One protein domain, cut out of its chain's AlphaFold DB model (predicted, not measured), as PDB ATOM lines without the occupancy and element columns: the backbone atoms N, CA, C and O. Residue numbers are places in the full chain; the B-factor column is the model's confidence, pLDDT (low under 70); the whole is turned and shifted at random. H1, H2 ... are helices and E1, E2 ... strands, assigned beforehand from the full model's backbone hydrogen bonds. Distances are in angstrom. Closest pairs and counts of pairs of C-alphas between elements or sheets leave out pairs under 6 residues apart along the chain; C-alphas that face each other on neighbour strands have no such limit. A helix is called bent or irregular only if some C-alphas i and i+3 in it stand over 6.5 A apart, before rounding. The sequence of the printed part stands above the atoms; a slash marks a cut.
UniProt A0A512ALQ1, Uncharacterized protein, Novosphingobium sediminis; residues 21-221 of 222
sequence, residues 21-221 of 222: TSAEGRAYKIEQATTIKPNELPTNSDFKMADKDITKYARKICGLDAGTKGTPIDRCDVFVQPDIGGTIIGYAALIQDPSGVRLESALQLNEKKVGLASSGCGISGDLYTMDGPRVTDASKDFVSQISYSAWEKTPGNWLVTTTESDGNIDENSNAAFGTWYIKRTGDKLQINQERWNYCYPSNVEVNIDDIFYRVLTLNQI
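What this domain is: This is residues 21 to 221 of the 222 residues of an uncharacterized protein of Novosphingobium sediminis (UniProt A0A512ALQ1). Picture a flattened, nearly closed barrel: E2, E3, E4 and E5 make one wall, E6, E8 and E9 make the other, and E10 joins the two walls along one side. On the opposite side E5 comes near E6, and residues 128 to 129 pair shortly with residues 144 to 145 of E6; E7 pairs with E6 at one end, and at the other end E1 and the last part of the bent E10 extend past the barrel, with the small helix H1 packed outside, on E2 and E10. The printed part has 201 residues with ten named strands and one named helix, along the chain E1 H1 E2 E3 E4 E5 E6 E7 E8 E9 E10. The class is mostly strand, though under half of the residues are in named elements, and the neighbour pairs of the one branched sheet are antiparallel. The whole is compact, with a radius of gyration of the C-alphas of 17.0 A, and rounded, spanning 48 by 39 by 32 A.

Where its parts are: Find C-alpha 27 at (1.965, 48.264, 53.346); there E1 begins, residues 27 to 32. After a long unnamed stretch look for H1, residues 54 to 61, starting from C-alpha 54 at (-1.660, 40.746, 37.776). Then come E2, residues 75 to 82, 23.2 A long; E3, residues 88 to 97, 26.6 A; E4, residues 100 to 108, 26.9 A; and the short E5, residues 124 to 126. Next read E6, residues 142 to 154, the longest strand at 37.1 A, and E7, residues 157 to 162, 17.0 A. E8 holds residues 176 to 185, 29.4 A, and E9 residues 188 to 193, 16.8 A. E10, residues 209 to 220, covers 31.1 A and ends with C-alpha 220 at (-3.464, 46.001, 54.690).

How they stand to each other: Start with E10, the strand with three neighbours: E1 and E9 lie on one side of it, E2 on the other side. It bends by 59 degrees at residue 215, and its pairing is staggered: with E9 over 209 to 213, with E2 over 213 to 219 and with E1 over 216 to 220. Look for N 189 and O 212 at 2.9 A for E9, N 78 and O 216 at 2.8 A for E2, and N 31 and O 217 at 2.9 A for E1. E2, E3, E4 and E5 form a meander, each strand the antiparallel neighbour of the one before; check N 79 and O 92 at 2.7 A, N 93 and O 104 at 2.7 A, and N 103 and O 125 at 2.8 A. E8, E9 and E10 form a second meander, with N 183 and O 190 at 2.8 A in the hairpin of E8 and E9. E6 has E8 on one side, N 144 and O 182 at 2.8 A, and E7 on the other, N 151 and O 159 at 3.0 A. The closest C-alphas of E5 and E6, those of Gly 125 and Ile 146, are 6.4 A apart. H1 is on the sheet at a height of 8.5 A, only just over E2 and E10, with 3 of its C-alphas on each; it runs across the strands, at 66 degrees to E2 on the local plane. Its closest C-alpha pair with E2 is Ala 58 and Val 78, 6.6 A. In H1 every O i to N i+4 pair is within hydrogen-bond range.

The domain as a whole: The two C-alphas farthest apart, those of Thr 34 and Asn 172, are 50.0 A from each other. The sheet is twisted, its C-alphas up to 11.8 A off their best plane. The printed part has no cut; its long links join E1 to H1, H1 to E2, E4 to E5, E5 to E6, E7 to E8 and E9 to E10. The mean pLDDT of the printed part is 74.6, and 79 residues are under 70, among them 34 to 52, 107 to 121, 163 to 174 and 194 to 209.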
ATOM      1  N   THR A  21       3.794  48.537  48.798       87.44
ATOM      2  CA  THR A  21       3.528  49.801  49.479       87.44
ATOM      3  C   THR A  21       2.717  50.697  48.551       87.44
ATOM      4  O   THR A  21       3.102  50.895  47.396       87.44
ATOM      5  N   SER A  22       1.584  51.216  49.026       85.19
ATOM      6  CA  SER A  22       0.792  52.191  48.270       85.19
ATOM      7  C   SER A  22       1.521  53.529  48.157       85.19
ATOM      8  O   SER A  22       2.473  53.802  48.891       85.19
ATOM      9  N   ALA A  23       1.038  54.412  47.278       81.94
ATOM     10  CA  ALA A  23       1.566  55.773  47.156       81.94
ATOM     11  C   ALA A  23       1.533  56.568  48.483       81.94
ATOM     12  O   ALA A  23       2.327  57.485  48.676       81.94
ATOM     13  N   GLU A  24       0.644  56.199  49.408       81.81
ATOM     14  CA  GLU A  24       0.514  56.812  50.736       81.81
ATOM     15  C   GLU A  24       1.443  56.199  51.798       81.81
ATOM     16  O   GLU A  24       1.383  56.585  52.964       81.81
ATOM     17  N   GLY A  25       2.283  55.224  51.436       85.62
ATOM     18  CA  GLY A  25       3.201  54.568  52.369       85.62
ATOM     19  C   GLY A  25       2.588  53.415  53.171       85.62
ATOM     20  O   GLY A  25       3.246  52.893  54.066       85.62
ATOM     21  N   ARG A  26       1.354  52.990  52.868       87.88
ATOM     22  CA  ARG A  26       0.714  51.848  53.547       87.88
ATOM     23  C   ARG A  26       1.195  50.542  52.940       87.88
ATOM     24  O   ARG A  26       1.193  50.405  51.718       87.88
ATOM     25  N   ALA A  27       1.550  49.585  53.785       91.38
ATOM     26  CA  ALA A  27       1.965  48.264  53.346       91.38
ATOM     27  C   ALA A  27       0.759  47.323  53.225       91.38
ATOM     28  O   ALA A  27      -0.101  47.281  54.106       91.38
ATOM     29  N   TYR A  28       0.727  46.545  52.148       92.50
ATOM     30  CA  TYR A  28      -0.263  45.505  51.908       92.50
ATOM     31  C   TYR A  28       0.438  44.188  51.648       92.50
ATOM     32  O   TYR A  28       1.392  44.131  50.873       92.50
ATOM     33  N   LYS A  29      -0.078  43.124  52.250       94.12
ATOM     34  CA  LYS A  29       0.282  41.754  51.926       94.12
ATOM     35  C   LYS A  29      -0.486  41.306  50.683       94.12
ATOM     36  O   LYS A  29      -1.694  41.518  50.594       94.12
ATOM     37  N   ILE A  30       0.217  40.666  49.760       91.25
ATOM     38  CA  ILE A  30      -0.316  40.047  48.551       91.25
ATOM     39  C   ILE A  30      -0.456  38.549  48.796       91.25
ATOM     40  O   ILE A  30       0.489  37.881  49.217       91.25
ATOM     41  N   GLU A  31      -1.629  38.014  48.486       91.19
ATOM     42  CA  GLU A  31      -1.914  36.584  48.505       91.19
ATOM     43  C   GLU A  31      -2.488  36.189  47.145       91.19
ATOM     44  O   GLU A  31      -3.552  36.663  46.752       91.19
ATOM     45  N   GLN A  32      -1.774  35.342  46.405       86.00
ATOM     46  CA  GLN A  32      -2.253  34.802  45.134       86.00
ATOM     47  C   GLN A  32      -2.996  33.486  45.371       86.00
ATOM     48  O   GLN A  32      -2.551  32.643  46.154       86.00
ATOM     49  N   ALA A  33      -4.125  33.303  44.691       80.38
ATOM     50  CA  ALA A  33      -4.859  32.046  44.729       80.38
ATOM     51  C   ALA A  33      -4.092  30.963  43.954       80.38
ATOM     52  O   ALA A  33      -3.558  31.208  42.875       80.38
ATOM     53  N   THR A  34      -4.063  29.741  44.483       67.44
ATOM     54  CA  THR A  34      -3.348  28.605  43.870       67.44
ATOM     55  C   THR A  34      -4.075  28.005  42.664       67.44
ATOM     56  O   THR A  34      -3.535  27.141  41.976       67.44
ATOM     57  N   THR A  35      -5.314  28.432  42.425       60.44
ATOM     58  CA  THR A  35      -6.253  27.853  41.464       60.44
ATOM     59  C   THR A  35      -6.056  28.325  40.029       60.44
ATOM     60  O   THR A  35      -6.547  27.649  39.129       60.44
ATOM     61  N   ILE A  36      -5.346  29.433  39.793       61.38
ATOM     62  CA  ILE A  36      -5.103  29.957  38.440       61.38
ATOM     63  C   ILE A  36      -3.645  29.730  38.077       61.38
ATOM     64  O   ILE A  36      -2.743  30.219  38.764       61.38
ATOM     65  N   LYS A  37      -3.385  28.999  36.988       58.97
ATOM     66  CA  LYS A  37      -2.006  28.833  36.530       58.97
ATOM     67  C   LYS A  37      -1.529  30.133  35.868       58.97
ATOM     68  O   LYS A  37      -2.277  30.732  35.103       58.97
ATOM     69  N   PRO A  38      -0.272  30.567  36.067       57.19
ATOM     70  CA  PRO A  38       0.239  31.802  35.458       57.19
ATOM     71  C   PRO A  38       0.130  31.873  33.925       57.19
ATOM     72  O   PRO A  38       0.065  32.958  33.360       57.19
ATOM     73  N   ASN A  39       0.105  30.728  33.237       56.78
ATOM     74  CA  ASN A  39      -0.091  30.636  31.787       56.78
ATOM     75  C   ASN A  39      -1.569  30.687  31.347       56.78
ATOM     76  O   ASN A  39      -1.826  30.713  30.149       56.78
ATOM     77  N   GLU A  40      -2.507  30.687  32.296       53.44
ATOM     78  CA  GLU A  40      -3.952  30.911  32.123       53.44
ATOM     79  C   GLU A  40      -4.315  32.388  32.396       53.44
ATOM     80  O   GLU A  40      -5.471  32.791  32.308       53.44
ATOM     81  N   LEU A  41      -3.324  33.229  32.720       54.94
ATOM     82  CA  LEU A  41      -3.500  34.676  32.714       54.94
ATOM     83  C   LEU A  41      -3.509  35.161  31.252       54.94
ATOM     84  O   LEU A  41      -2.671  34.735  30.450       54.94
ATOM     85  N   PRO A  42      -4.445  36.046  30.879       46.59
ATOM     86  CA  PRO A  42      -4.713  36.424  29.507       46.59
ATOM     87  C   PRO A  42      -3.478  37.084  28.919       46.59
ATOM     88  O   PRO A  42      -2.762  37.847  29.571       46.59
ATOM     89  N   THR A  43      -3.266  36.837  27.636       49.12
ATOM     90  CA  THR A  43      -2.232  37.536  26.880       49.12
ATOM     91  C   THR A  43      -2.716  38.866  26.307       49.12
ATOM     92  O   THR A  43      -1.878  39.646  25.860       49.12
ATOM     93  N   ASN A  44      -4.034  39.121  26.311       45.75
ATOM     94  CA  ASN A  44      -4.708  40.343  25.853       45.75
ATOM     95  C   ASN A  44      -6.238  40.140  25.862       45.75
ATOM     96  O   ASN A  44      -6.727  39.195  25.257       45.75
ATOM     97  N   SER A  45      -7.014  41.028  26.492       47.97
ATOM     98  CA  SER A  45      -7.751  42.036  25.710       47.97
ATOM     99  C   SER A  45      -7.925  43.412  26.398       47.97
ATOM    100  O   SER A  45      -8.318  44.376  25.734       47.97
ATOM    101  N   ASP A  46      -7.538  43.550  27.673       52.97
ATOM    102  CA  ASP A  46      -7.408  44.845  28.360       52.97
ATOM    103  C   ASP A  46      -5.960  45.355  28.223       52.97
ATOM    104  O   ASP A  46      -5.029  44.769  28.781       52.97
ATOM    105  N   PHE A  47      -5.746  46.468  27.505       47.53
ATOM    106  CA  PHE A  47      -4.428  47.121  27.376       47.53
ATOM    107  C   PHE A  47      -3.762  47.401  28.735       47.53
ATOM    108  O   PHE A  47      -2.550  47.598  28.808       47.53
ATOM    109  N   LYS A  48      -4.543  47.423  29.821       52.41
ATOM    110  CA  LYS A  48      -4.073  47.632  31.190       52.41
ATOM    111  C   LYS A  48      -3.396  46.400  31.821       52.41
ATOM    112  O   LYS A  48      -2.752  46.595  32.843       52.41
ATOM    113  N   MET A  49      -3.495  45.200  31.229       61.62
ATOM    114  CA  MET A  49      -2.746  43.980  31.611       61.62
ATOM    115  C   MET A  49      -1.725  43.537  30.547       61.62
ATOM    116  O   MET A  49      -1.309  42.381  30.512       61.62
ATOM    117  N   ALA A  50      -1.308  44.437  29.652       58.22
ATOM    118  CA  ALA A  50      -0.414  44.091  28.542       58.22
ATOM    119  C   ALA A  50       0.958  43.531  28.983       58.22
ATOM    120  O   ALA A  50       1.601  42.815  28.218       58.22
ATOM    121  N   ASP A  51       1.401  43.834  30.205       62.03
ATOM    122  CA  ASP A  51       2.642  43.328  30.805       62.03
ATOM    123  C   ASP A  51       2.464  42.019  31.594       62.03
ATOM    124  O   ASP A  51       3.449  41.476  32.090       62.03
ATOM    125  N   LYS A  52       1.235  41.482  31.662       67.19
ATOM    126  CA  LYS A  52       0.860  40.258  32.395       67.19
ATOM    127  C   LYS A  52       1.140  40.319  33.901       67.19
ATOM    128  O   LYS A  52       1.169  39.283  34.564       67.19
ATOM    129  N   ASP A  53       1.320  41.515  34.455       75.44
ATOM    130  CA  ASP A  53       1.534  41.706  35.885       75.44
ATOM    131  C   ASP A  53       0.184  41.886  36.595       75.44
ATOM    132  O   ASP A  53      -0.348  42.992  36.732       75.44
ATOM    133  N   ILE A  54      -0.381  40.765  37.053       75.19
ATOM    134  CA  ILE A  54      -1.660  40.746  37.776       75.19
ATOM    135  C   ILE A  54      -1.608  41.563  39.072       75.19
ATOM    136  O   ILE A  54      -2.617  42.129  39.483       75.19
ATOM    137  N   THR A  55      -0.436  41.675  39.702       80.12
ATOM    138  CA  THR A  55      -0.255  42.450  40.933       80.12
ATOM    139  C   THR A  55      -0.334  43.941  40.631       80.12
ATOM    140  O   THR A  55      -1.069  44.668  41.297       80.12
ATOM    141  N   LYS A  56       0.378  44.412  39.605       79.56
ATOM    142  CA  LYS A  56       0.293  45.799  39.133       79.56
ATOM    143  C   LYS A  56      -1.112  46.143  38.652       79.56
ATOM    144  O   LYS A  56      -1.625  47.215  38.955       79.56
ATOM    145  N   TYR A  57      -1.767  45.223  37.954       77.06
ATOM    146  CA  TYR A  57      -3.152  45.419  37.557       77.06
ATOM    147  C   TYR A  57      -4.082  45.531  38.767       77.06
ATOM    148  O   TYR A  57      -4.814  46.511  38.873       77.06
ATOM    149  N   ALA A  58      -3.998  44.598  39.720       81.12
ATOM    150  CA  ALA A  58      -4.772  44.641  40.956       81.12
ATOM    151  C   ALA A  58      -4.567  45.968  41.692       81.12
ATOM    152  O   ALA A  58      -5.540  46.626  42.038       81.12
ATOM    153  N   ARG A  59      -3.322  46.436  41.837       84.44
ATOM    154  CA  ARG A  59      -3.029  47.744  42.440       84.44
ATOM    155  C   ARG A  59      -3.781  48.886  41.766       84.44
ATOM    156  O   ARG A  59      -4.334  49.738  42.460       84.44
ATOM    157  N   LYS A  60      -3.840  48.897  40.437       81.75
ATOM    158  CA  LYS A  60      -4.588  49.901  39.680       81.75
ATOM    159  C   LYS A  60      -6.088  49.834  39.956       81.75
ATOM    160  O   LYS A  60      -6.682  50.873  40.229       81.75
ATOM    161  N   ILE A  61      -6.697  48.649  39.880       80.62
ATOM    162  CA  ILE A  61      -8.149  48.481  40.078       80.62
ATOM    163  C   ILE A  61      -8.539  48.797  41.530       80.62
ATOM    164  O   ILE A  61      -9.540  49.458  41.780       80.62
ATOM    165  N   CYS A  62      -7.705  48.385  42.486       85.69
ATOM    166  CA  CYS A  62      -7.880  48.649  43.913       85.69
ATOM    167  C   CYS A  62      -7.529  50.102  44.303       85.69
ATOM    168  O   CYS A  62      -7.568  50.437  45.482       85.69
ATOM    169  N   GLY A  63      -7.155  50.967  43.349       82.81
ATOM    170  CA  GLY A  63      -6.872  52.383  43.605       82.81
ATOM    171  C   GLY A  63      -5.580  52.662  44.383       82.81
ATOM    172  O   GLY A  63      -5.443  53.730  44.969       82.81
ATOM    173  N   LEU A  64      -4.621  51.732  44.395       84.38
ATOM    174  CA  LEU A  64      -3.364  51.837  45.150       84.38
ATOM    175  C   LEU A  64      -2.217  52.515  44.380       84.38
ATOM    176  O   LEU A  64      -1.221  52.912  44.990       84.38
ATOM    177  N   ASP A  65      -2.333  52.617  43.052       73.44
ATOM    178  CA  ASP A  65      -1.287  53.162  42.169       73.44
ATOM    179  C   ASP A  65      -1.316  54.677  42.009       73.44
ATOM    180  O   ASP A  65      -0.289  55.298  41.732       73.44
ATOM    181  N   ALA A  66      -2.490  55.283  42.142       59.84
ATOM    182  CA  ALA A  66      -2.625  56.716  41.997       59.84
ATOM    183  C   ALA A  66      -2.366  57.370  43.357       59.84
ATOM    184  O   ALA A  66      -2.929  56.960  44.367       59.84
ATOM    185  N   GLY A  67      -1.578  58.449  43.383       51.75
ATOM    186  CA  GLY A  67      -1.482  59.369  44.529       51.75
ATOM    187  C   GLY A  67      -2.797  60.110  44.835       51.75
ATOM    188  O   GLY A  67      -2.787  61.229  45.344       51.75
ATOM    189  N   THR A  68      -3.931  59.524  44.460       50.78
ATOM    190  CA  THR A  68      -5.270  59.914  44.859       50.78
ATOM    191  C   THR A  68      -5.410  59.665  46.349       50.78
ATOM    192  O   THR A  68      -5.332  58.525  46.795       50.78
ATOM    193  N   LYS A  69      -5.647  60.747  47.097       55.75
ATOM    194  CA  LYS A  69      -6.110  60.712  48.487       55.75
ATOM    195  C   LYS A  69      -7.518  60.107  48.515       55.75
ATOM    196  O   LYS A  69      -8.504  60.840  48.497       55.75
ATOM    197  N   GLY A  70      -7.600  58.789  48.415       65.50
ATOM    198  CA  GLY A  70      -8.839  58.030  48.519       65.50
ATOM    199  C   GLY A  70      -9.098  57.603  49.957       65.50
ATOM    200  O   GLY A  70      -8.231  57.727  50.825       65.50
ATOM    201  N   THR A  71     -10.291  57.075  50.216       76.31
ATOM    202  CA  THR A  71     -10.533  56.338  51.456       76.31
ATOM    203  C   THR A  71      -9.537  55.178  51.526       76.31
ATOM    204  O   THR A  71      -9.362  54.470  50.530       76.31
ATOM    205  N   PRO A  72      -8.863  54.979  52.667       84.75
ATOM    206  CA  PRO A  72      -8.020  53.813  52.866       84.75
ATOM    207  C   PRO A  72      -8.795  52.533  52.615       84.75
ATOM    208  O   PRO A  72      -9.897  52.392  53.133       84.75
ATOM    209  N   ILE A  73      -8.205  51.609  51.867       91.19
ATOM    210  CA  ILE A  73      -8.787  50.282  51.706       91.19
ATOM    211  C   ILE A  73      -8.140  49.332  52.710       91.19
ATOM    212  O   ILE A  73      -6.924  49.335  52.881       91.19
ATOM    213  N   ASP A  74      -8.950  48.502  53.351       93.88
ATOM    214  CA  ASP A  74      -8.472  47.469  54.270       93.88
ATOM    215  C   ASP A  74      -8.141  46.184  53.501       93.88
ATOM    216  O   ASP A  74      -7.179  45.472  53.809       93.88
ATOM    217  N   ARG A  75      -8.939  45.891  52.466       94.81
ATOM    218  CA  ARG A  75      -8.822  44.680  51.657       94.81
ATOM    219  C   ARG A  75      -9.295  44.906  50.223       94.81
ATOM    220  O   ARG A  75     -10.265  45.616  49.984       94.81
ATOM    221  N   CYS A  76      -8.645  44.248  49.270       94.38
ATOM    222  CA  CYS A  76      -9.114  44.152  47.893       94.38
ATOM    223  C   CYS A  76      -8.971  42.719  47.381       94.38
ATOM    224  O   CYS A  76      -7.865  42.182  47.353       94.38
ATOM    225  N   ASP A  77     -10.080  42.110  46.965       94.75
ATOM    226  CA  ASP A  77     -10.098  40.791  46.335       94.75
ATOM    227  C   ASP A  77     -10.396  40.935  44.847       94.75
ATOM    228  O   ASP A  77     -11.468  41.409  44.477       94.75
ATOM    229  N   VAL A  78      -9.471  40.498  43.996       90.50
ATOM    230  CA  VAL A  78      -9.629  40.500  42.540       90.50
ATOM    231  C   VAL A  78     -10.041  39.109  42.078       90.50
ATOM    232  O   VAL A  78      -9.421  38.104  42.432       90.50
ATOM    233  N   PHE A  79     -11.085  39.071  41.263       89.00
ATOM    234  CA  PHE A  79     -11.660  37.895  40.641       89.00
ATOM    235  C   PHE A  79     -11.620  38.037  39.126       89.00
ATOM    236  O   PHE A  79     -11.720  39.139  38.584       89.00
ATOM    237  N   VAL A  80     -11.501  36.910  38.439       81.38
ATOM    238  CA  VAL A  80     -11.388  36.866  36.985       81.38
ATOM    239  C   VAL A  80     -12.290  35.799  36.395       81.38
ATOM    240  O   VAL A  80     -12.525  34.761  37.014       81.38
ATOM    241  N   GLN A  81     -12.754  36.041  35.178       77.00
ATOM    242  CA  GLN A  81     -13.562  35.097  34.419       77.00
ATOM    243  C   GLN A  81     -12.772  34.610  33.200       77.00
ATOM    244  O   GLN A  81     -12.583  35.395  32.266       77.00
ATOM    245  N   PRO A  82     -12.289  33.356  33.191       68.19
ATOM    246  CA  PRO A  82     -11.724  32.746  31.996       68.19
ATOM    247  C   PRO A  82     -12.828  32.289  31.027       68.19
ATOM    248  O   PRO A  82     -13.899  31.855  31.452       68.19
ATOM    249  N   ASP A  83     -12.554  32.347  29.727       63.38
ATOM    250  CA  ASP A  83     -13.330  31.664  28.694       63.38
ATOM    251  C   ASP A  83     -12.996  30.159  28.638       63.38
ATOM    252  O   ASP A  83     -12.160  29.645  29.388       63.38
ATOM    253  N   ILE A  84     -13.635  29.430  27.717       59.84
ATOM    254  CA  ILE A  84     -13.398  27.989  27.514       59.84
ATOM    255  C   ILE A  84     -11.948  27.644  27.127       59.84
ATOM    256  O   ILE A  84     -11.531  26.497  27.284       59.84
ATOM    257  N   GLY A  85     -11.192  28.610  26.605       58.84
ATOM    258  CA  GLY A  85      -9.780  28.489  26.251       58.84
ATOM    259  C   GLY A  85      -8.829  28.922  27.367       58.84
ATOM    260  O   GLY A  85      -7.616  28.859  27.173       58.84
ATOM    261  N   GLY A  86      -9.347  29.349  28.525       56.34
ATOM    262  CA  GLY A  86      -8.557  29.876  29.635       56.34
ATOM    263  C   GLY A  86      -8.166  31.348  29.480       56.34
ATOM    264  O   GLY A  86      -7.365  31.842  30.264       56.34
ATOM    265  N   THR A  87      -8.707  32.070  28.498       60.88
ATOM    266  CA  THR A  87      -8.459  33.507  28.318       60.88
ATOM    267  C   THR A  87      -9.358  34.296  29.256       60.88
ATOM    268  O   THR A  87     -10.575  34.180  29.174       60.88
ATOM    269  N   ILE A  88      -8.803  35.134  30.131       62.94
ATOM    270  CA  ILE A  88      -9.636  36.025  30.953       62.94
ATOM    271  C   ILE A  88     -10.302  37.081  30.067       62.94
ATOM    272  O   ILE A  88      -9.620  37.862  29.404       62.94
ATOM    273  N   ILE A  89     -11.631  37.127  30.122       64.75
ATOM    274  CA  ILE A  89     -12.484  38.051  29.359       64.75
ATOM    275  C   ILE A  89     -13.130  39.134  30.240       64.75
ATOM    276  O   ILE A  89     -13.739  40.080  29.737       64.75
ATOM    277  N   GLY A  90     -12.956  39.044  31.559       72.06
ATOM    278  CA  GLY A  90     -13.483  40.023  32.501       72.06
ATOM    279  C   GLY A  90     -12.903  39.901  33.902       72.06
ATOM    280  O   GLY A  90     -12.337  38.870  34.279       72.06
ATOM    281  N   TYR A  91     -13.063  40.967  34.684       79.31
ATOM    282  CA  TYR A  91     -12.684  41.001  36.092       79.31
ATOM    283  C   TYR A  91     -13.784  41.598  36.958       79.31
ATOM    284  O   TYR A  91     -14.601  42.403  36.511       79.31
ATOM    285  N   ALA A  92     -13.717  41.247  38.232       88.50
ATOM    286  CA  ALA A  92     -14.466  41.863  39.307       88.50
ATOM    287  C   ALA A  92     -13.532  42.063  40.503       88.50
ATOM    288  O   ALA A  92     -12.703  41.209  40.798       88.50
ATOM    289  N   ALA A  93     -13.650  43.180  41.199       91.56
ATOM    290  CA  ALA A  93     -12.903  43.494  42.400       91.56
ATOM    291  C   ALA A  93     -13.884  43.809  43.527       91.56
ATOM    292  O   ALA A  93     -14.767  44.649  43.374       91.56
ATOM    293  N   LEU A  94     -13.719  43.136  44.662       95.19
ATOM    294  CA  LEU A  94     -14.377  43.500  45.909       95.19
ATOM    295  C   LEU A  94     -13.413  44.360  46.709       95.19
ATOM    296  O   LEU A  94     -12.359  43.882  47.131       95.19
ATOM    297  N   ILE A  95     -13.772  45.622  46.899       94.50
ATOM    298  CA  ILE A  95     -12.962  46.606  47.609       94.50
ATOM    299  C   ILE A  95     -13.634  46.862  48.951       94.50
ATOM    300  O   ILE A  95     -14.802  47.238  48.997       94.50
ATOM    301  N   GLN A  96     -12.899  46.628  50.030       95.75
ATOM    302  CA  GLN A  96     -13.338  46.877  51.393       95.75
ATOM    303  C   GLN A  96     -12.591  48.080  51.956       95.75
ATOM    304  O   GLN A  96     -11.359  48.121  51.944       95.75
ATOM    305  N   ASP A  97     -13.356  49.016  52.493       93.19
ATOM    306  CA  ASP A  97     -12.886  50.169  53.250       93.19
ATOM    307  C   ASP A  97     -13.696  50.292  54.561       93.19
ATOM    308  O   ASP A  97     -14.616  49.494  54.784       93.19
ATOM    309  N   PRO A  98     -13.403  51.269  55.444       92.44
ATOM    310  CA  PRO A  98     -14.116  51.421  56.713       92.44
ATOM    311  C   PRO A  98     -15.640  51.598  56.597       92.44
ATOM    312  O   PRO A  98     -16.356  51.397  57.578       92.44
ATOM    313  N   SER A  99     -16.147  51.991  55.426       91.50
ATOM    314  CA  SER A  99     -17.575  52.177  55.144       91.50
ATOM    315  C   SER A  99     -18.255  50.872  54.730       91.50
ATOM    316  O   SER A  99     -19.476  50.761  54.833       91.50
ATOM    317  N   GLY A 100     -17.486  49.879  54.277       94.31
ATOM    318  CA  GLY A 100     -17.950  48.551  53.897       94.31
ATOM    319  C   GLY A 100     -17.355  48.073  52.575       94.31
ATOM    320  O   GLY A 100     -16.288  48.505  52.149       94.31
ATOM    321  N   VAL A 101     -18.057  47.150  51.921       95.56
ATOM    322  CA  VAL A 101     -17.622  46.503  50.681       95.56
ATOM    323  C   VAL A 101     -18.356  47.100  49.489       95.56
ATOM    324  O   VAL A 101     -19.568  47.325  49.537       95.56
ATOM    325  N   ARG A 102     -17.617  47.317  48.406       93.69
ATOM    326  CA  ARG A 102     -18.133  47.700  47.092       93.69
ATOM    327  C   ARG A 102     -17.565  46.801  46.003       93.69
ATOM    328  O   ARG A 102     -16.488  46.221  46.165       93.69
ATOM    329  N   LEU A 103     -18.291  46.691  44.902       91.94
ATOM    330  CA  LEU A 103     -17.869  45.987  43.698       91.94
ATOM    331  C   LEU A 103     -17.343  46.990  42.671       91.94
ATOM    332  O   LEU A 103     -17.896  48.073  42.521       91.94
ATOM    333  N   GLU A 104     -16.312  46.589  41.939       87.56
ATOM    334  CA  GLU A 104     -15.867  47.213  40.694       87.56
ATOM    335  C   GLU A 104     -15.614  46.119  39.666       87.56
ATOM    336  O   GLU A 104     -14.780  45.245  39.887       87.56
ATOM    337  N   SER A 105     -16.293  46.147  38.529       80.56
ATOM    338  CA  SER A 105     -16.050  45.204  37.444       80.56
ATOM    339  C   SER A 105     -15.796  45.929  36.137       80.56
ATOM    340  O   SER A 105     -16.345  47.001  35.871       80.56
ATOM    341  N   ALA A 106     -14.990  45.306  35.283       72.62
ATOM    342  CA  ALA A 106     -15.133  45.538  33.863       72.62
ATOM    343  C   ALA A 106     -15.062  44.221  33.096       72.62
ATOM    344  O   ALA A 106     -14.185  43.377  33.291       72.62
ATOM    345  N   LEU A 107     -16.024  44.088  32.201       66.50
ATOM    346  CA  LEU A 107     -16.239  42.970  31.313       66.50
ATOM    347  C   LEU A 107     -15.989  43.462  29.900       66.50
ATOM    348  O   LEU A 107     -16.572  44.459  29.461       66.50
ATOM    349  N   GLN A 108     -15.105  42.777  29.187       58.94
ATOM    350  CA  GLN A 108     -14.919  43.058  27.780       58.94
ATOM    351  C   GLN A 108     -15.939  42.276  26.977       58.94
ATOM    352  O   GLN A 108     -16.155  41.087  27.191       58.94
ATOM    353  N   LEU A 109     -16.577  42.963  26.039       57.00
ATOM    354  CA  LEU A 109     -17.560  42.338  25.175       57.00
ATOM    355  C   LEU A 109     -16.841  41.725  23.975       57.00
ATOM    356  O   LEU A 109     -15.986  42.370  23.363       57.00
ATOM    357  N   ASN A 110     -17.216  40.494  23.622       47.75
ATOM    358  CA  ASN A 110     -16.684  39.794  22.447       47.75
ATOM    359  C   ASN A 110     -16.937  40.572  21.142       47.75
ATOM    360  O   ASN A 110     -16.149  40.487  20.202       47.75
ATOM    361  N   GLU A 111     -18.007  41.370  21.093       52.16
ATOM    362  CA  GLU A 111     -18.355  42.210  19.950       52.16
ATOM    363  C   GLU A 111     -18.265  43.702  20.300       52.16
ATOM    364  O   GLU A 111     -18.801  44.172  21.307       52.16
ATOM    365  N   LYS A 112     -17.615  44.489  19.431       51.44
ATOM    366  CA  LYS A 112     -17.656  45.956  19.519       51.44
ATOM    367  C   LYS A 112     -19.065  46.433  19.156       51.44
ATOM    368  O   LYS A 112     -19.446  46.347  17.990       51.44
ATOM    369  N   LYS A 113     -19.809  47.013  20.105       53.41
ATOM    370  CA  LYS A 113     -21.048  47.734  19.768       53.41
ATOM    371  C   LYS A 113     -20.719  48.951  18.899       53.41
ATOM    372  O   LYS A 113     -20.006  49.861  19.322       53.41
ATOM    373  N   VAL A 114     -21.269  48.986  17.686       45.34
ATOM    374  CA  VAL A 114     -21.306  50.197  16.855       45.34
ATOM    375  C   VAL A 114     -22.171  51.229  17.585       45.34
ATOM    376  O   VAL A 114     -23.347  50.981  17.819       45.34
ATOM    377  N   GLY A 115     -21.589  52.366  17.976       44.72
ATOM    378  CA  GLY A 115     -22.317  53.467  18.625       44.72
ATOM    379  C   GLY A 115     -22.178  53.576  20.151       44.72
ATOM    380  O   GLY A 115     -22.581  54.599  20.700       44.72
ATOM    381  N   LEU A 116     -21.548  52.608  20.833       47.16
ATOM    382  CA  LEU A 116     -21.034  52.823  22.193       47.16
ATOM    383  C   LEU A 116     -19.603  53.360  22.132       47.16
ATOM    384  O   LEU A 116     -18.769  52.862  21.377       47.16
ATOM    385  N   ALA A 117     -19.301  54.363  22.958       40.09
ATOM    386  CA  ALA A 117     -17.965  54.956  23.038       40.09
ATOM    387  C   ALA A 117     -16.899  53.990  23.607       40.09
ATOM    388  O   ALA A 117     -15.705  54.240  23.453       40.09
ATOM    389  N   SER A 118     -17.307  52.879  24.234       48.84
ATOM    390  CA  SER A 118     -16.418  51.883  24.840       48.84
ATOM    391  C   SER A 118     -16.820  50.447  24.492       48.84
ATOM    392  O   SER A 118     -17.993  50.091  24.497       48.84
ATOM    393  N   SER A 119     -15.819  49.596  24.253       51.38
ATOM    394  CA  SER A 119     -15.949  48.144  24.011       51.38
ATOM    395  C   SER A 119     -16.090  47.318  25.302       51.38
ATOM    396  O   SER A 119     -15.747  46.137  25.334       51.38
ATOM    397  N   GLY A 120     -16.559  47.948  26.380       58.84
ATOM    398  CA  GLY A 120     -16.605  47.359  27.713       58.84
ATOM    399  C   GLY A 120     -17.901  47.674  28.444       58.84
ATOM    400  O   GLY A 120     -18.567  48.672  28.166       58.84
ATOM    401  N   CYS A 121     -18.213  46.793  29.379       66.56
ATOM    402  CA  CYS A 121     -19.307  46.837  30.334       66.56
ATOM    403  C   CYS A 121     -18.711  46.871  31.740       66.56
ATOM    404  O   CYS A 121     -17.634  46.321  31.944       66.56
ATOM    405  N   GLY A 122     -19.369  47.499  32.708       73.00
ATOM    406  CA  GLY A 122     -18.877  47.521  34.081       73.00
ATOM    407  C   GLY A 122     -20.004  47.705  35.078       73.00
ATOM    408  O   GLY A 122     -20.971  48.411  34.797       73.00
ATOM    409  N   ILE A 123     -19.855  47.047  36.223       79.12
ATOM    410  CA  ILE A 123     -20.734  47.130  37.382       79.12
ATOM    411  C   ILE A 123     -19.889  47.712  38.510       79.12
ATOM    412  O   ILE A 123     -18.874  47.134  38.889       79.12
ATOM    413  N   SER A 124     -20.306  48.852  39.040       84.38
ATOM    414  CA  SER A 124     -19.679  49.490  40.195       84.38
ATOM    415  C   SER A 124     -20.768  49.823  41.198       84.38
ATOM    416  O   SER A 124     -21.860  50.182  40.772       84.38
ATOM    417  N   GLY A 125     -20.512  49.673  42.495       88.62
ATOM    418  CA  GLY A 125     -21.467  50.077  43.528       88.62
ATOM    419  C   GLY A 125     -21.233  49.432  44.887       88.62
ATOM    420  O   GLY A 125     -20.558  48.406  45.007       88.62
ATOM    421  N   ASP A 126     -21.814  50.044  45.917       92.75
ATOM    422  CA  ASP A 126     -21.816  49.517  47.280       92.75
ATOM    423  C   ASP A 126     -22.681  48.250  47.370       92.75
ATOM    424  O   ASP A 126     -23.710  48.124  46.705       92.75
ATOM    425  N   LEU A 127     -22.248  47.279  48.179       93.56
ATOM    426  CA  LEU A 127     -22.934  45.995  48.301       93.56
ATOM    427  C   LEU A 127     -23.846  45.965  49.520       93.56
ATOM    428  O   LEU A 127     -23.379  46.088  50.651       93.56
ATOM    429  N   TYR A 128     -25.128  45.685  49.298       93.75
ATOM    430  CA  TYR A 128     -26.119  45.510  50.359       93.75
ATOM    431  C   TYR A 128     -26.654  44.092  50.362       93.75
ATOM    432  O   TYR A 128     -26.902  43.511  49.308       93.75
ATOM    433  N   THR A 129     -26.835  43.525  51.551       93.06
ATOM    434  CA  THR A 129     -27.566  42.260  51.703       93.06
ATOM    435  C   THR A 129     -29.014  42.417  51.224       93.06
ATOM    436  O   THR A 129     -29.533  43.531  51.207       93.06
ATOM    437  N   MET A 130     -29.674  41.316  50.835       85.88
ATOM    438  CA  MET A 130     -31.021  41.360  50.225       85.88
ATOM    439  C   MET A 130     -32.054  42.141  51.048       85.88
ATOM    440  O   MET A 130     -32.876  42.852  50.479       85.88
ATOM    441  N   ASP A 131     -31.973  42.042  52.377       80.88
ATOM    442  CA  ASP A 131     -32.992  42.559  53.295       80.88
ATOM    443  C   ASP A 131     -32.444  43.570  54.311       80.88
ATOM    444  O   ASP A 131     -33.085  43.833  55.332       80.88
ATOM    445  N   GLY A 132     -31.236  44.105  54.123       81.25
ATOM    446  CA  GLY A 132     -30.678  44.898  55.209       81.25
ATOM    447  C   GLY A 132     -29.345  45.581  54.959       81.25
ATOM    448  O   GLY A 132     -29.223  46.380  54.034       81.25
ATOM    449  N   PRO A 133     -28.374  45.392  55.870       91.12
ATOM    450  CA  PRO A 133     -27.222  46.265  55.959       91.12
ATOM    451  C   PRO A 133     -26.276  46.089  54.776       91.12
ATOM    452  O   PRO A 133     -26.258  45.060  54.086       91.12
ATOM    453  N   ARG A 134     -25.432  47.105  54.615       93.94
ATOM    454  CA  ARG A 134     -24.246  47.050  53.772       93.94
ATOM    455  C   ARG A 134     -23.354  45.876  54.190       93.94
ATOM    456  O   ARG A 134     -23.188  45.599  55.379       93.94
ATOM    457  N   VAL A 135     -22.773  45.190  53.214       96.50
ATOM    458  CA  VAL A 135     -21.745  44.168  53.427       96.50
ATOM    459  C   VAL A 135     -20.491  44.864  53.949       96.50
ATOM    460  O   VAL A 135     -20.027  45.828  53.348       96.50
ATOM    461  N   THR A 136     -19.934  44.392  55.061       96.38
ATOM    462  CA  THR A 136     -18.789  45.043  55.729       96.38
ATOM    463  C   THR A 136     -17.500  44.232  55.699       96.38
ATOM    464  O   THR A 136     -16.440  44.772  55.990       96.38
ATOM    465  N   ASP A 137     -17.572  42.950  55.344       96.25
ATOM    466  CA  ASP A 137     -16.425  42.048  55.367       96.25
ATOM    467  C   ASP A 137     -16.384  41.235  54.077       96.25
ATOM    468  O   ASP A 137     -17.146  40.284  53.889       96.25
ATOM    469  N   ALA A 138     -15.477  41.623  53.184       95.44
ATOM    470  CA  ALA A 138     -15.296  40.951  51.915       95.44
ATOM    471  C   ALA A 138     -14.740  39.542  52.115       95.44
ATOM    472  O   ALA A 138     -14.967  38.715  51.253       95.44
ATOM    473  N   SER A 139     -14.051  39.215  53.215       94.69
ATOM    474  CA  SER A 139     -13.416  37.898  53.385       94.69
ATOM    475  C   SER A 139     -14.405  36.736  53.554       94.69
ATOM    476  O   SER A 139     -14.018  35.579  53.376       94.69
ATOM    477  N   LYS A 140     -15.671  37.034  53.861       95.62
ATOM    478  CA  LYS A 140     -16.726  36.057  54.157       95.62
ATOM    479  C   LYS A 140     -17.631  35.782  52.959       95.62
ATOM    480  O   LYS A 140     -17.708  36.568  52.021       95.62
ATOM    481  N   ASP A 141     -18.359  34.674  53.030       96.56
ATOM    482  CA  ASP A 141     -19.452  34.388  52.101       96.56
ATOM    483  C   ASP A 141     -20.610  35.363  52.324       96.56
ATOM    484  O   ASP A 141     -20.966  35.675  53.463       96.56
ATOM    485  N   PHE A 142     -21.217  35.826  51.233       96.31
ATOM    486  CA  PHE A 142     -22.368  36.721  51.284       96.31
ATOM    487  C   PHE A 142     -23.218  36.623  50.018       96.31
ATOM    488  O   PHE A 142     -22.778  36.149  48.969       96.31
ATOM    489  N   VAL A 143     -24.446  37.118  50.133       95.81
ATOM    490  CA  VAL A 143     -25.366  37.352  49.022       95.81
ATOM    491  C   VAL A 143     -25.803  38.809  49.118       95.81
ATOM    492  O   VAL A 143     -26.279  39.246  50.168       95.81
ATOM    493  N   SER A 144     -25.587  39.571  48.055       95.12
ATOM    494  CA  SER A 144     -25.824  41.008  48.001       95.12
ATOM    495  C   SER A 144     -26.417  41.433  46.667       95.12
ATOM    496  O   SER A 144     -26.488  40.646  45.726       95.12
ATOM    497  N   GLN A 145     -26.827  42.688  46.581       91.69
ATOM    498  CA  GLN A 145     -27.418  43.258  45.384       91.69
ATOM    499  C   GLN A 145     -26.888  44.658  45.088       91.69
ATOM    500  O   GLN A 145     -26.469  45.372  46.000       91.69
ATOM    501  N   ILE A 146     -26.936  45.031  43.811       88.31
ATOM    502  CA  ILE A 146     -26.738  46.397  43.325       88.31
ATOM    503  C   ILE A 146     -27.906  46.721  42.396       88.31
ATOM    504  O   ILE A 146     -28.105  46.053  41.377       88.31
ATOM    505  N   SER A 147     -28.675  47.748  42.744       86.19
ATOM    506  CA  SER A 147     -29.763  48.253  41.909       86.19
ATOM    507  C   SER A 147     -29.242  49.244  40.874       86.19
ATOM    508  O   SER A 147     -28.364  50.064  41.156       86.19
ATOM    509  N   TYR A 148     -29.805  49.190  39.670       81.44
ATOM    510  CA  TYR A 148     -29.411  50.058  38.571       81.44
ATOM    511  C   TYR A 148     -30.600  50.620  37.805       81.44
ATOM    512  O   TYR A 148     -31.694  50.052  37.770       81.44
ATOM    513  N   SER A 149     -30.329  51.741  37.149       79.44
ATOM    514  CA  SER A 149     -31.185  52.347  36.141       79.44
ATOM    515  C   SER A 149     -30.410  52.435  34.830       79.44
ATOM    516  O   SER A 149     -29.238  52.821  34.820       79.44
ATOM    517  N   ALA A 150     -31.053  52.046  33.734       77.25
ATOM    518  CA  ALA A 150     -30.484  52.041  32.397       77.25
ATOM    519  C   ALA A 150     -31.422  52.742  31.410       77.25
ATOM    520  O   ALA A 150     -32.606  52.424  31.349       77.25
ATOM    521  N   TRP A 151     -30.908  53.651  30.588       75.19
ATOM    522  CA  TRP A 151     -31.706  54.308  29.549       75.19
ATOM    523  C   TRP A 151     -30.907  54.511  28.268       75.19
ATOM    524  O   TRP A 151     -29.680  54.627  28.269       75.19
ATOM    525  N   GLU A 152     -31.622  54.567  27.152       73.12
ATOM    526  CA  GLU A 152     -31.030  54.780  25.843       73.12
ATOM    527  C   GLU A 152     -30.933  56.285  25.552       73.12
ATOM    528  O   GLU A 152     -31.941  56.974  25.402       73.12
ATOM    529  N   LYS A 153     -29.708  56.822  25.482       70.06
ATOM    530  CA  LYS A 153     -29.470  58.238  25.145       70.06
ATOM    531  C   LYS A 153     -29.700  58.508  23.656       70.06
ATOM    532  O   LYS A 153     -30.202  59.562  23.280       70.06
ATOM    533  N   THR A 154     -29.289  57.564  22.816       65.81
ATOM    534  CA  THR A 154     -29.502  57.511  21.361       65.81
ATOM    535  C   THR A 154     -29.584  56.040  20.956       65.81
ATOM    536  O   THR A 154     -28.969  55.238  21.653       65.81
ATOM    537  N   PRO A 155     -30.238  55.655  19.843       72.31
ATOM    538  CA  PRO A 155     -30.331  54.252  19.429       72.31
ATOM    539  C   PRO A 155     -28.977  53.517  19.474       72.31
ATOM    540  O   PRO A 155     -28.014  53.945  18.838       72.31
ATOM    541  N   GLY A 156     -28.892  52.443  20.260       63.25
ATOM    542  CA  GLY A 156     -27.691  51.642  20.519       63.25
ATOM    543  C   GLY A 156     -26.779  52.140  21.652       63.25
ATOM    544  O   GLY A 156     -25.853  51.423  22.032       63.25
ATOM    545  N   ASN A 157     -27.031  53.325  22.216       66.62
ATOM    546  CA  ASN A 157     -26.204  53.964  23.240       66.62
ATOM    547  C   ASN A 157     -26.909  53.994  24.600       66.62
ATOM    548  O   ASN A 157     -27.702  54.894  24.891       66.62
ATOM    549  N   TRP A 158     -26.583  53.006  25.427       69.06
ATOM    550  CA  TRP A 158     -27.145  52.822  26.759       69.06
ATOM    551  C   TRP A 158     -26.253  53.459  27.818       69.06
ATOM    552  O   TRP A 158     -25.050  53.205  27.865       69.06
ATOM    553  N   LEU A 159     -26.863  54.268  28.676       70.44
ATOM    554  CA  LEU A 159     -26.261  54.757  29.906       70.44
ATOM    555  C   LEU A 159     -26.787  53.934  31.071       70.44
ATOM    556  O   LEU A 159     -27.963  53.577  31.081       70.44
ATOM    557  N   VAL A 160     -25.913  53.649  32.035       72.81
ATOM    558  CA  VAL A 160     -26.259  52.923  33.257       72.81
ATOM    559  C   VAL A 160     -25.661  53.640  34.448       72.81
ATOM    560  O   VAL A 160     -24.497  54.033  34.420       72.81
ATOM    561  N   THR A 161     -26.471  53.803  35.483       71.38
ATOM    562  CA  THR A 161     -26.057  54.344  36.776       71.38
ATOM    563  C   THR A 161     -26.586  53.440  37.878       71.38
ATOM    564  O   THR A 161     -27.640  52.809  37.723       71.38
ATOM    565  N   THR A 162     -25.868  53.365  38.996       71.69
ATOM    566  CA  THR A 162     -26.465  52.789  40.201       71.69
ATOM    567  C   THR A 162     -27.495  53.755  40.747       71.69
ATOM    568  O   THR A 162     -27.307  54.969  40.696       71.69
ATOM    569  N   THR A 163     -28.591  53.241  41.291       60.59
ATOM    570  CA  THR A 163     -29.643  54.105  41.849       60.59
ATOM    571  C   THR A 163     -29.174  54.930  43.055       60.59
ATOM    572  O   THR A 163     -29.881  55.837  43.475       60.59
ATOM    573  N   GLU A 164     -27.987  54.646  43.598       57.34
ATOM    574  CA  GLU A 164     -27.384  55.384  44.712       57.34
ATOM    575  C   GLU A 164     -26.496  56.558  44.271       57.34
ATOM    576  O   GLU A 164     -26.274  57.478  45.057       57.34
ATOM    577  N   SER A 165     -25.983  56.554  43.032       48.81
ATOM    578  CA  SER A 165     -24.909  57.471  42.622       48.81
ATOM    579  C   SER A 165     -25.375  58.833  42.112       48.81
ATOM    580  O   SER A 165     -24.610  59.786  42.210       48.81
ATOM    581  N   ASP A 166     -26.610  58.973  41.625       47.62
ATOM    582  CA  ASP A 166     -27.089  60.242  41.074       47.62
ATOM    583  C   ASP A 166     -28.547  60.505  41.457       47.62
ATOM    584  O   ASP A 166     -29.472  59.932  40.889       47.62
ATOM    585  N   GLY A 167     -28.775  61.472  42.352       45.81
ATOM    586  CA  GLY A 167     -30.105  62.028  42.652       45.81
ATOM    587  C   GLY A 167     -30.765  62.785  41.485       45.81
ATOM    588  O   GLY A 167     -31.678  63.569  41.708       45.81
ATOM    589  N   ASN A 168     -30.284  62.576  40.256       45.38
ATOM    590  CA  ASN A 168     -30.769  63.149  39.002       45.38
ATOM    591  C   ASN A 168     -31.157  62.035  38.016       45.38
ATOM    592  O   ASN A 168     -30.857  62.118  36.823       45.38
ATOM    593  N   ILE A 169     -31.808  60.968  38.490       52.78
ATOM    594  CA  ILE A 169     -32.599  60.142  37.578       52.78
ATOM    595  C   ILE A 169     -33.773  61.027  37.162       52.78
ATOM    596  O   ILE A 169     -34.684  61.262  37.949       52.78
ATOM    597  N   ASP A 170     -33.707  61.593  35.957       51.97
ATOM    598  CA  ASP A 170     -34.843  62.295  35.369       51.97
ATOM    599  C   ASP A 170     -35.985  61.279  35.258       51.97
ATOM    600  O   ASP A 170     -35.955  60.377  34.413       51.97
ATOM    601  N   GLU A 171     -36.962  61.388  36.162       52.12
ATOM    602  CA  GLU A 171     -38.136  60.511  36.258       52.12
ATOM    603  C   GLU A 171     -38.969  60.510  34.959       52.12
ATOM    604  O   GLU A 171     -39.835  59.658  34.781       52.12
ATOM    605  N   ASN A 172     -38.682  61.422  34.018       50.88
ATOM    606  CA  ASN A 172     -39.294  61.474  32.688       50.88
ATOM    607  C   ASN A 172     -38.564  60.642  31.618       50.88
ATOM    608  O   ASN A 172     -38.988  60.624  30.459       50.88
ATOM    609  N   SER A 173     -37.459  59.976  31.955       58.09
ATOM    610  CA  SER A 173     -36.753  59.090  31.027       58.09
ATOM    611  C   SER A 173     -37.409  57.704  31.006       58.09
ATOM    612  O   SER A 173     -37.790  57.169  32.043       58.09
ATOM    613  N   ASN A 174     -37.540  57.093  29.823       66.56
ATOM    614  CA  ASN A 174     -37.977  55.698  29.647       66.56
ATOM    615  C   ASN A 174     -36.903  54.713  30.161       66.56
ATOM    616  O   ASN A 174     -36.410  53.866  29.413       66.56
ATOM    617  N   ALA A 175     -36.471  54.876  31.409       74.44
ATOM    618  CA  ALA A 175     -35.426  54.083  32.019       74.44
ATOM    619  C   ALA A 175     -35.953  52.695  32.400       74.44
ATOM    620  O   ALA A 175     -37.039  52.535  32.959       74.44
ATOM    621  N   ALA A 176     -35.158  51.678  32.088       76.94
ATOM    622  CA  ALA A 176     -35.322  50.327  32.579       76.94
ATOM    623  C   ALA A 176     -34.583  50.187  33.913       76.94
ATOM    624  O   ALA A 176     -33.409  50.540  34.026       76.94
ATOM    625  N   PHE A 177     -35.262  49.625  34.905       79.31
ATOM    626  CA  PHE A 177     -34.684  49.339  36.211       79.31
ATOM    627  C   PHE A 177     -34.404  47.848  36.345       79.31
ATOM    628  O   PHE A 177     -35.112  47.013  35.771       79.31
ATOM    629  N   GLY A 178     -33.387  47.512  37.125       82.06
ATOM    630  CA  GLY A 178     -33.106  46.133  37.475       82.06
ATOM    631  C   GLY A 178     -32.111  46.018  38.613       82.06
ATOM    632  O   GLY A 178     -31.634  47.013  39.164       82.06
ATOM    633  N   THR A 179     -31.794  44.771  38.931       85.62
ATOM    634  CA  THR A 179     -30.882  44.427  40.012       85.62
ATOM    635  C   THR A 179     -29.851  43.419  39.519       85.62
ATOM    636  O   THR A 179     -30.180  42.458  38.815       85.62
ATOM    637  N   TRP A 180     -28.590  43.655  39.879       87.25
ATOM    638  CA  TRP A 180     -27.561  42.623  39.863       87.25
ATOM    639  C   TRP A 180     -27.541  41.935  41.216       87.25
ATOM    640  O   TRP A 180     -27.495  42.603  42.248       87.25
ATOM    641  N   TYR A 181     -27.529  40.609  41.204       90.69
ATOM    642  CA  TYR A 181     -27.347  39.784  42.389       90.69
ATOM    643  C   TYR A 181     -25.913  39.277  42.427       90.69
ATOM    644  O   TYR A 181     -25.435  38.658  41.483       90.69
ATOM    645  N   ILE A 182     -25.227  39.523  43.530       93.25
ATOM    646  CA  ILE A 182     -23.825  39.191  43.725       93.25
ATOM    647  C   ILE A 182     -23.758  38.162  44.840       93.25
ATOM    648  O   ILE A 182     -24.254  38.384  45.942       93.25
ATOM    649  N   LYS A 183     -23.133  37.022  44.575       95.38
ATOM    650  CA  LYS A 183     -22.946  35.972  45.570       95.38
ATOM    651  C   LYS A 183     -21.481  35.596  45.656       95.38
ATOM    652  O   LYS A 183     -20.893  35.122  44.689       95.38
ATOM    653  N   ARG A 184     -20.906  35.758  46.842       94.56
ATOM    654  CA  ARG A 184     -19.580  35.246  47.169       94.56
ATOM    655  C   ARG A 184     -19.697  33.895  47.857       94.56
ATOM    656  O   ARG A 184     -20.482  33.727  48.791       94.56
ATOM    657  N   THR A 185     -18.904  32.931  47.403       94.38
ATOM    658  CA  THR A 185     -18.774  31.618  48.043       94.38
ATOM    659  C   THR A 185     -17.326  31.150  47.953       94.38
ATOM    660  O   THR A 185     -16.865  30.708  46.898       94.38
ATOM    661  N   GLY A 186     -16.594  31.280  49.057       91.81
ATOM    662  CA  GLY A 186     -15.161  31.044  49.154       91.81
ATOM    663  C   GLY A 186     -14.383  31.888  48.149       91.81
ATOM    664  O   GLY A 186     -14.290  33.112  48.262       91.81
ATOM    665  N   ASP A 187     -13.832  31.212  47.145       89.94
ATOM    666  CA  ASP A 187     -12.968  31.800  46.117       89.94
ATOM    667  C   ASP A 187     -13.728  32.090  44.822       89.94
ATOM    668  O   ASP A 187     -13.121  32.351  43.786       89.94
ATOM    669  N   LYS A 188     -15.060  32.026  44.863       90.81
ATOM    670  CA  LYS A 188     -15.926  32.292  43.719       90.81
ATOM    671  C   LYS A 188     -16.787  33.516  43.975       90.81
ATOM    672  O   LYS A 188     -17.298  33.705  45.082       90.81
ATOM    673  N   LEU A 189     -16.973  34.300  42.926       91.62
ATOM    674  CA  LEU A 189     -17.914  35.403  42.871       91.62
ATOM    675  C   LEU A 189     -18.855  35.157  41.698       91.62
ATOM    676  O   LEU A 189     -18.414  35.043  40.563       91.62
ATOM    677  N   GLN A 190     -20.136  35.051  41.994       90.88
ATOM    678  CA  GLN A 190     -21.197  34.867  41.022       90.88
ATOM    679  C   GLN A 190     -21.948  36.187  40.867       90.88
ATOM    680  O   GLN A 190     -22.314  36.794  41.877       90.88
ATOM    681  N   ILE A 191     -22.177  36.629  39.633       87.69
ATOM    682  CA  ILE A 191     -22.944  37.838  39.325       87.69
ATOM    683  C   ILE A 191     -24.106  37.451  38.414       87.69
ATOM    684  O   ILE A 191     -23.886  36.924  37.326       87.69
ATOM    685  N   ASN A 192     -25.331  37.730  38.870       84.81
ATOM    686  CA  ASN A 192     -26.567  37.381  38.183       84.81
ATOM    687  C   ASN A 192     -27.433  38.592  37.807       84.81
ATOM    688  O   ASN A 192     -27.607  39.525  38.591       84.81
ATOM    689  N   GLN A 193     -27.999  38.522  36.602       77.19
ATOM    690  CA  GLN A 193     -29.000  39.392  35.970       77.19
ATOM    691  C   GLN A 193     -30.484  39.170  36.323       77.19
ATOM    692  O   GLN A 193     -30.977  38.115  35.949       77.19
ATOM    693  N   GLU A 194     -31.263  40.118  36.876       68.06
ATOM    694  CA  GLU A 194     -32.722  39.881  37.018       68.06
ATOM    695  C   GLU A 194     -33.495  39.884  35.677       68.06
ATOM    696  O   GLU A 194     -34.360  39.033  35.473       68.06
ATOM    697  N   ARG A 195     -33.247  40.837  34.757       56.69
ATOM    698  CA  ARG A 195     -34.116  40.999  33.562       56.69
ATOM    699  C   ARG A 195     -33.476  41.502  32.268       56.69
ATOM    700  O   ARG A 195     -34.016  41.205  31.206       56.69
ATOM    701  N   TRP A 196     -32.408  42.303  32.317       55.56
ATOM    702  CA  TRP A 196     -32.012  43.113  31.153       55.56
ATOM    703  C   TRP A 196     -30.512  43.372  31.065       55.56
ATOM    704  O   TRP A 196     -30.008  44.245  31.763       55.56
ATOM    705  N   ASN A 197     -29.794  42.696  30.169       60.19
ATOM    706  CA  ASN A 197     -28.371  42.970  30.002       60.19
ATOM    707  C   ASN A 197     -28.124  44.044  28.938       60.19
ATOM    708  O   ASN A 197     -28.073  43.772  27.744       60.19
ATOM    709  N   TYR A 198     -27.941  45.281  29.399       60.31
ATOM    710  CA  TYR A 198     -27.562  46.432  28.572       60.31
ATOM    711  C   TYR A 198     -26.200  46.261  27.877       60.31
ATOM    712  O   TYR A 198     -25.910  46.950  26.891       60.31
ATOM    713  N   CYS A 199     -25.355  45.352  28.364       59.91
ATOM    714  CA  CYS A 199     -24.021  45.136  27.829       59.91
ATOM    715  C   CYS A 199     -24.021  44.281  26.566       59.91
ATOM    716  O   CYS A 199     -23.219  44.537  25.673       59.91
ATOM    717  N   TYR A 200     -24.978  43.371  26.401       56.44
ATOM    718  CA  TYR A 200     -25.096  42.560  25.189       56.44
ATOM    719  C   TYR A 200     -26.206  43.101  24.269       56.44
ATOM    720  O   TYR A 200     -27.117  43.797  24.724       56.44
ATOM    721  N   PRO A 201     -26.103  42.932  22.942       54.53
ATOM    722  CA  PRO A 201     -27.208  43.238  22.041       54.53
ATOM    723  C   PRO A 201     -28.355  42.233  22.240       54.53
ATOM    724  O   PRO A 201     -28.149  41.119  22.715       54.53
ATOM    725  N   SER A 202     -29.572  42.620  21.854       55.44
ATOM    726  CA  SER A 202     -30.805  41.840  22.056       55.44
ATOM    727  C   SER A 202     -30.832  40.469  21.363       55.44
ATOM    728  O   SER A 202     -31.762  39.697  21.580       55.44
ATOM    729  N   ASN A 203     -29.838  40.166  20.528       51.91
ATOM    730  CA  ASN A 203     -29.686  38.922  19.775       51.91
ATOM    731  C   ASN A 203     -28.531  38.027  20.266       51.91
ATOM    732  O   ASN A 203     -28.291  36.990  19.651       51.91
ATOM    733  N   VAL A 204     -27.814  38.410  21.324       53.34
ATOM    734  CA  VAL A 204     -26.793  37.566  21.960       53.34
ATOM    735  C   VAL A 204     -27.406  36.963  23.217       53.34
ATOM    736  O   VAL A 204     -27.969  37.690  24.035       53.34
ATOM    737  N   GLU A 205     -27.318  35.637  23.361       46.94
ATOM    738  CA  GLU A 205     -27.663  34.973  24.617       46.94
ATOM    739  C   GLU A 205     -26.813  35.584  25.726       46.94
ATOM    740  O   GLU A 205     -25.588  35.460  25.769       46.94
ATOM    741  N   VAL A 206     -27.488  36.324  26.593       48.72
ATOM    742  CA  VAL A 206     -26.901  36.886  27.790       48.72
ATOM    743  C   VAL A 206     -26.553  35.716  28.695       48.72
ATOM    744  O   VAL A 206     -27.453  34.993  29.123       48.72
ATOM    745  N   ASN A 207     -25.278  35.553  29.042       52.06
ATOM    746  CA  ASN A 207     -24.933  34.734  30.195       52.06
ATOM    747  C   ASN A 207     -25.467  35.470  31.427       52.06
ATOM    748  O   ASN A 207     -24.943  36.500  31.839       52.06
ATOM    749  N   ILE A 208     -26.601  34.994  31.938       56.97
ATOM    750  CA  ILE A 208     -27.291  35.568  33.101       56.97
ATOM    751  C   ILE A 208     -26.512  35.271  34.388       56.97
ATOM    752  O   ILE A 208     -26.827  35.870  35.406       56.97
ATOM    753  N   ASP A 209     -25.500  34.404  34.316       69.38
ATOM    754  CA  ASP A 209     -24.740  33.877  35.440       69.38
ATOM    755  C   ASP A 209     -23.239  33.835  35.115       69.38
ATOM    756  O   ASP A 209     -22.732  32.869  34.535       69.38
ATOM    757  N   ASP A 210     -22.532  34.912  35.457       75.94
ATOM    758  CA  ASP A 210     -21.082  34.992  35.295       75.94
ATOM    759  C   ASP A 210     -20.388  34.596  36.604       75.94
ATOM    760  O   ASP A 210     -20.586  35.207  37.660       75.94
ATOM    761  N   ILE A 211     -19.538  33.566  36.527       82.50
ATOM    762  CA  ILE A 211     -18.741  33.078  37.657       82.50
ATOM    763  C   ILE A 211     -17.287  33.502  37.475       82.50
ATOM    764  O   ILE A 211     -16.598  33.070  36.549       82.50
ATOM    765  N   PHE A 212     -16.804  34.282  38.433       86.25
ATOM    766  CA  PHE A 212     -15.425  34.714  38.546       86.25
ATOM    767  C   PHE A 212     -14.715  33.942  39.657       86.25
ATOM    768  O   PHE A 212     -15.292  33.622  40.699       86.25
ATOM    769  N   TYR A 213     -13.428  33.696  39.459       86.12
ATOM    770  CA  TYR A 213     -12.553  33.017  40.406       86.12
ATOM    771  C   TYR A 213     -11.574  34.012  41.007       86.12
ATOM    772  O   TYR A 213     -10.968  34.795  40.277       86.12
ATOM    773  N   ARG A 214     -11.411  33.992  42.331       89.50
ATOM    774  CA  ARG A 214     -10.463  34.860  43.031       89.50
ATOM    775  C   ARG A 214      -9.052  34.505  42.593       89.50
ATOM    776  O   ARG A 214      -8.682  33.335  42.598       89.50
ATOM    777  N   VAL A 215      -8.267  35.518  42.252       86.44
ATOM    778  CA  VAL A 215      -6.873  35.356  41.816       86.44
ATOM    779  C   VAL A 215      -5.890  35.977  42.773       86.44
ATOM    780  O   VAL A 215      -4.769  35.493  42.910       86.44
ATOM    781  N   LEU A 216      -6.298  37.061  43.421       89.81
ATOM    782  CA  LEU A 216      -5.398  37.875  44.205       89.81
ATOM    783  C   LEU A 216      -6.172  38.578  45.312       89.81
ATOM    784  O   LEU A 216      -7.277  39.074  45.101       89.81
ATOM    785  N   THR A 217      -5.560  38.615  46.484       93.44
ATOM    786  CA  THR A 217      -6.018  39.342  47.657       93.44
ATOM    787  C   THR A 217      -4.914  40.303  48.095       93.44
ATOM    788  O   THR A 217      -3.764  39.899  48.267       93.44
ATOM    789  N   LEU A 218      -5.267  41.572  48.286       93.06
ATOM    790  CA  LEU A 218      -4.431  42.593  48.916       93.06
ATOM    791  C   LEU A 218      -5.020  42.905  50.289       93.06
ATOM    792  O   LEU A 218      -6.155  43.363  50.356       93.06
ATOM    793  N   ASN A 219      -4.267  42.679  51.364       93.56
ATOM    794  CA  ASN A 219      -4.699  42.957  52.739       93.56
ATOM    795  C   ASN A 219      -3.764  43.976  53.379       93.56
ATOM    796  O   ASN A 219      -2.548  43.776  53.344       93.56
ATOM    797  N   GLN A 220      -4.298  45.038  53.979       91.44
ATOM    798  CA  GLN A 220      -3.464  46.001  54.690       91.44
ATOM    799  C   GLN A 220      -2.757  45.321  55.876       91.44
ATOM    800  O   GLN A 220      -3.347  44.515  56.595       91.44
ATOM    801  N   ILE A 221      -1.475  45.632  56.067       90.62
ATOM    802  CA  ILE A 221      -0.700  45.188  57.229       90.62
ATOM    803  C   ILE A 221      -0.915  46.219  58.341       90.62
ATOM    804  O   ILE A 221      -0.647  47.406  58.137       90.62
TER     805      ILE A 221